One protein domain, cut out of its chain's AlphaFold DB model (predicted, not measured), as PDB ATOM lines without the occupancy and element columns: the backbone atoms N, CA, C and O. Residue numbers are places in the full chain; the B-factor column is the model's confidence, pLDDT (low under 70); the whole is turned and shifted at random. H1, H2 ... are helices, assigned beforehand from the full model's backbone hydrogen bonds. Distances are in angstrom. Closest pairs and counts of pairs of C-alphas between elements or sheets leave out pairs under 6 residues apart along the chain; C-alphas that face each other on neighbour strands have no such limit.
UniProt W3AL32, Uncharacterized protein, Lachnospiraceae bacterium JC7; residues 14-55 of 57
ATOM      1  N   GLU A  14     -28.118  30.822  57.964       95.19
ATOM      2  CA  GLU A  14     -28.928  30.805  59.192       95.19
ATOM      3  C   GLU A  14     -29.726  29.498  59.376       95.19
ATOM      4  O   GLU A  14     -30.430  29.331  60.371       95.19
ATOM      5  N   CYS A  15     -29.634  28.559  58.426       94.44
ATOM      6  CA  CYS A  15     -30.254  27.240  58.537       94.44
ATOM      7  C   CYS A  15     -29.703  26.467  59.745       94.44
ATOM      8  O   CYS A  15     -28.491  26.399  59.945       94.44
ATOM      9  N   ASP A  16     -30.579  25.782  60.483       96.31
ATOM     10  CA  ASP A  16     -30.218  24.914  61.613       96.31
ATOM     11  C   ASP A  16     -29.276  23.763  61.218       96.31
ATOM     12  O   ASP A  16     -28.552  23.231  62.058       96.31
ATOM     13  N   LEU A  17     -29.266  23.395  59.934       95.88
ATOM     14  CA  LEU A  17     -28.391  22.365  59.372       95.88
ATOM     15  C   LEU A  17     -27.247  22.917  58.519       95.88
ATOM     16  O   LEU A  17     -26.605  22.150  57.795       95.88
ATOM     17  N   TYR A  18     -26.983  24.225  58.545       94.81
ATOM     18  CA  TYR A  18     -25.865  24.783  57.791       94.81
ATOM     19  C   TYR A  18     -24.554  24.080  58.186       94.81
ATOM     20  O   TYR A  18     -24.277  23.881  59.366       94.81
ATOM     21  N   GLN A  19     -23.778  23.639  57.187       94.81
ATOM     22  CA  GLN A  19     -22.553  22.834  57.354       94.81
ATOM     23  C   GLN A  19     -22.724  21.448  58.015       94.81
ATOM     24  O   GLN A  19     -21.738  20.725  58.157       94.81
ATOM     25  N   ASN A  20     -23.948  21.029  58.351       96.75
ATOM     26  CA  ASN A  20     -24.258  19.673  58.798       96.75
ATOM     27  C   ASN A  20     -24.714  18.822  57.603       96.75
ATOM     28  O   ASN A  20     -25.904  18.710  57.309       96.75
ATOM     29  N   CYS A  21     -23.739  18.272  56.876       95.94
ATOM     30  CA  CYS A  21     -23.971  17.611  55.595       95.94
ATOM     31  C   CYS A  21     -24.941  16.427  55.687       95.94
ATOM     32  O   CYS A  21     -25.897  16.401  54.920       95.94
ATOM     33  N   ASP A  22     -24.750  15.510  56.637       96.62
ATOM     34  CA  ASP A  22     -25.565  14.290  56.737       96.62
ATOM     35  C   ASP A  22     -27.048  14.617  56.972       96.62
ATOM     36  O   ASP A  22     -27.922  14.143  56.245       96.62
ATOM     37  N   ALA A  23     -27.338  15.514  57.921       97.62
ATOM     38  CA  ALA A  23     -28.707  15.935  58.206       97.62
ATOM     39  C   ALA A  23     -29.318  16.763  57.057       97.62
ATOM     40  O   ALA A  23     -30.521  16.690  56.797       97.62
ATOM     41  N   CYS A  24     -28.506  17.580  56.376       96.69
ATOM     42  CA  CYS A  24     -28.940  18.384  55.232       96.69
ATOM     43  C   CYS A  24     -29.378  17.487  54.066       96.69
ATOM     44  O   CYS A  24     -30.444  17.714  53.489       96.69
ATOM     45  N   ILE A  25     -28.592  16.445  53.778       97.06
ATOM     46  CA  ILE A  25     -28.905  15.420  52.777       97.06
ATOM     47  C   ILE A  25     -30.231  14.745  53.124       97.06
ATOM     48  O   ILE A  25     -31.141  14.749  52.300       97.06
ATOM     49  N   GLU A  26     -30.380  14.240  54.353       98.06
ATOM     50  CA  GLU A  26     -31.605  13.561  54.790       98.06
ATOM     51  C   GLU A  26     -32.847  14.445  54.604       98.06
ATOM     52  O   GLU A  26     -33.863  13.994  54.068       98.06
ATOM     53  N   ARG A  27     -32.757  15.725  54.990       96.81
ATOM     54  CA  ARG A  27     -33.871  16.670  54.880       96.81
ATOM     55  C   ARG A  27     -34.242  16.973  53.436       96.81
ATOM     56  O   ARG A  27     -35.428  16.973  53.115       96.81
ATOM     57  N   HIS A  28     -33.256  17.266  52.592       96.88
ATOM     58  CA  HIS A  28     -33.512  17.581  51.191       96.88
ATOM     59  C   HIS A  28     -34.015  16.351  50.441       96.88
ATOM     60  O   HIS A  28     -35.066  16.423  49.822       96.88
ATOM     61  N   HIS A  29     -33.373  15.192  50.582       96.75
ATOM     62  CA  HIS A  29     -33.777  13.971  49.870       96.75
ATOM     63  C   HIS A  29     -35.135  13.425  50.317       96.75
ATOM     64  O   HIS A  29     -35.791  12.721  49.556       96.75
ATOM     65  N   SER A  30     -35.581  13.780  51.525       97.31
ATOM     66  CA  SER A  30     -36.930  13.479  52.019       97.31
ATOM     67  C   SER A  30     -37.961  14.568  51.688       97.31
ATOM     68  O   SER A  30     -39.141  14.407  51.995       97.31
ATOM     69  N   SER A  31     -37.546  15.696  51.108       95.88
ATOM     70  CA  SER A  31     -38.434  16.806  50.772       95.88
ATOM     71  C   SER A  31     -39.007  16.642  49.370       95.88
ATOM     72  O   SER A  31     -38.281  16.701  48.383       95.88
ATOM     73  N   GLU A  32     -40.334  16.559  49.267       94.62
ATOM     74  CA  GLU A  32     -41.019  16.642  47.971       94.62
ATOM     75  C   GLU A  32     -40.879  18.032  47.333       94.62
ATOM     76  O   GLU A  32     -40.933  18.156  46.119       94.62
ATOM     77  N   GLN A  33     -40.683  19.088  48.131       94.69
ATOM     78  CA  GLN A  33     -40.602  20.458  47.618       94.69
ATOM     79  C   GLN A  33     -39.181  20.866  47.219       94.69
ATOM     80  O   GLN A  33     -39.016  21.612  46.259       94.69
ATOM     81  N   PHE A  34     -38.162  20.419  47.954       94.62
ATOM     82  CA  PHE A  34     -36.763  20.792  47.732       94.62
ATOM     83  C   PHE A  34     -35.864  19.546  47.744       94.62
ATOM     84  O   PHE A  34     -35.071  19.390  48.674       94.62
ATOM     85  N   PRO A  35     -35.967  18.664  46.733       96.00
ATOM     86  CA  PRO A  35     -35.311  17.355  46.745       96.00
ATOM     87  C   PRO A  35     -33.781  17.407  46.627       96.00
ATOM     88  O   PRO A  35     -33.119  16.403  46.871       96.00
ATOM     89  N   TYR A  36     -33.209  18.555  46.246       96.00
ATOM     90  CA  TYR A  36     -31.776  18.710  46.002       96.00
ATOM     91  C   TYR A  36     -31.123  19.649  47.011       96.00
ATOM     92  O   TYR A  36     -31.622  20.742  47.294       96.00
ATOM     93  N   THR A  37     -29.959  19.247  47.504       96.62
ATOM     94  CA  THR A  37     -29.084  20.101  48.305       96.62
ATOM     95  C   THR A  37     -28.354  21.118  47.424       96.62
ATOM     96  O   THR A  37     -28.063  20.874  46.251       96.62
ATOM     97  N   ALA A  38     -27.932  22.236  48.019       96.50
ATOM     98  CA  ALA A  38     -27.055  23.205  47.355       96.50
ATOM     99  C   ALA A  38     -25.750  22.571  46.825       96.50
ATOM    100  O   ALA A  38     -25.215  22.996  45.804       96.50
ATOM    101  N   CYS A  39     -25.231  21.542  47.507       96.50
ATOM    102  CA  CYS A  39     -24.023  20.838  47.078       96.50
ATOM    103  C   CYS A  39     -24.244  20.093  45.755       96.50
ATOM    104  O   CYS A  39     -23.417  20.211  44.856       96.50
ATOM    105  N   GLU A  40     -25.357  19.371  45.628       96.81
ATOM    106  CA  GLU A  40     -25.698  18.617  44.412       96.81
ATOM    107  C   GLU A  40     -25.970  19.542  43.236       96.81
ATOM    108  O   GLU A  40     -25.533  19.279  42.115       96.81
ATOM    109  N   ILE A  41     -26.658  20.652  43.498       96.06
ATOM    110  CA  ILE A  41     -26.918  21.662  42.480       96.06
ATOM    111  C   ILE A  41     -25.599  22.303  42.034       96.06
ATOM    112  O   ILE A  41     -25.363  22.404  40.834       96.06
ATOM    113  N   CYS A  42     -24.705  22.664  42.966       96.00
ATOM    114  CA  CYS A  42     -23.388  23.190  42.601       96.00
ATOM    115  C   CYS A  42     -22.592  22.203  41.734       96.00
ATOM    116  O   CYS A  42     -21.979  22.614  40.751       96.00
ATOM    117  N   GLU A  43     -22.597  20.913  42.074       94.94
ATOM    118  CA  GLU A  43     -21.879  19.896  41.299       94.94
ATOM    119  C   GLU A  43     -22.450  19.723  39.884       94.94
ATOM    120  O   GLU A  43     -21.689  19.534  38.935       94.94
ATOM    121  N   ARG A  44     -23.776  19.811  39.728       93.75
ATOM    122  CA  ARG A  44     -24.453  19.618  38.439       93.75
ATOM    123  C   ARG A  44     -24.428  20.859  37.548       93.75
ATOM    124  O   ARG A  44     -24.280  20.728  36.335       93.75
ATOM    125  N   GLU A  45     -24.631  22.036  38.131       94.00
ATOM    126  CA  GLU A  45     -24.969  23.265  37.399       94.00
ATOM    127  C   GLU A  45     -24.052  24.454  37.694       94.00
ATOM    128  O   GLU A  45     -24.199  25.495  37.058       94.00
ATOM    129  N   GLY A  46     -23.107  24.312  38.625       92.75
ATOM    130  CA  GLY A  46     -22.265  25.406  39.096       92.75
ATOM    131  C   GLY A  46     -22.779  26.028  40.394       92.75
ATOM    132  O   GLY A  46     -23.981  26.119  40.660       92.75
ATOM    133  N   CYS A  47     -21.845  26.445  41.248       91.88
ATOM    134  CA  CYS A  47     -22.139  26.972  42.583       91.88
ATOM    135  C   CYS A  47     -22.936  28.286  42.559       91.88
ATOM    136  O   CYS A  47     -23.628  28.601  43.522       91.88
ATOM    137  N   GLU A  48     -22.889  29.031  41.459       92.25
ATOM    138  CA  GLU A  48     -23.704  30.220  41.220       92.25
ATOM    139  C   GLU A  48     -25.208  29.918  41.132       92.25
ATOM    140  O   GLU A  48     -26.017  30.820  41.339       92.25
ATOM    141  N   ARG A  49     -25.587  28.659  40.868       92.19
ATOM    142  CA  ARG A  49     -26.984  28.204  40.790       92.19
ATOM    143  C   ARG A  49     -27.418  27.363  41.987       92.19
ATOM    144  O   ARG A  49     -28.501  26.790  41.955       92.19
ATOM    145  N   ALA A  50     -26.604  27.282  43.040       94.00
ATOM    146  CA  ALA A  50     -26.765  26.355  44.162       94.00
ATOM    147  C   ALA A  50     -27.926  26.671  45.131       94.00
ATOM    148  O   ALA A  50     -27.898  26.215  46.273       94.00
ATOM    149  N   ASP A  51     -28.935  27.446  44.725       93.19
ATOM    150  CA  ASP A  51     -30.102  27.760  45.552       93.19
ATOM    151  C   ASP A  51     -31.210  26.714  45.342       93.19
ATOM    152  O   ASP A  51     -31.866  26.731  44.299       93.19
ATOM    153  N   PRO A  52     -31.513  25.848  46.332       91.81
ATOM    154  CA  PRO A  52     -32.563  24.837  46.201       91.81
ATOM    155  C   PRO A  52     -33.942  25.400  45.843       91.81
ATOM    156  O   PRO A  52     -34.787  24.674  45.323       91.81
ATOM    157  N   ARG A  53     -34.200  26.693  46.088       90.81
ATOM    158  CA  ARG A  53     -35.487  27.329  45.774       90.81
ATOM    159  C   ARG A  53     -35.758  27.472  44.285       90.81
ATOM    160  O   ARG A  53     -36.930  27.576  43.919       90.81
ATOM    161  N   GLU A  54     -34.715  27.464  43.463       91.56
ATOM    162  CA  GLU A  54     -34.822  27.468  42.002       91.56
ATOM    163  C   GLU A  54     -35.052  26.062  41.420       91.56
ATOM    164  O   GLU A  54     -35.437  25.941  40.262       91.56
ATOM    165  N   HIS A  55     -34.881  25.011  42.234       89.50
ATOM    166  CA  HIS A  55     -34.878  23.598  41.821       89.50
ATOM    167  C   HIS A  55     -35.958  22.773  42.528       89.50
ATOM    168  O   HIS A  55     -35.738  21.627  42.924       89.50
TER     169      HIS A  55
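What this domain is: This is residues 14 to 55 of the 57 residues of an uncharacterized protein of Lachnospiraceae bacterium JC7 (UniProt W3AL32). Two short helices, H1 and H2, stand at a wide angle with a gap between them; the link 30 to 37 loops out from the end of H1 and comes back to the start of H2, which points away from H1. The last stretch, residues 46 to 55, folds back beside H2 toward that link, while residues 14 to 20 lead into H1. The printed part has 42 residues, with H1 before H2 and no named strand; the class is all helix, though under half of the residues, 17 of 42, are in named elements. The whole is compact, with a radius of gyration of the C-alphas of 9.7 A, and rounded, spanning 23 by 21 by 16 A.

How they stand to each other: H1, residues 21 to 29, is the longest helix by residues and runs mainly toward lower x. H2, residues 38 to 45, runs mainly toward lower z. H1 and H2 are near each other: no pair of their C-alphas is within 8 A, but 7 pairs are within 10 A. In both helices every O i to N i+4 pair is within hydrogen-bond range.

Where its parts are: H1 goes from Cys 21, C-alpha at (-23.971, 17.611, 55.595), to His 29, 11.9 A from first to last C-alpha. H2 goes from Ala 38 to Glu 45, C-alpha at (-24.969, 23.265, 37.399), 10.2 A long by the same measure. Residues 47 to 49 and 52 to 54 are shorter helical runs without a name.

The domain as a whole: The two C-alphas farthest apart are those of Asp 16 and Glu 45, at 24.8 A. The link from H1 to H2 is short, with 8 residues, and the printed part has no cut. The mean pLDDT of the printed part is 95.0, and no printed residue is under 70.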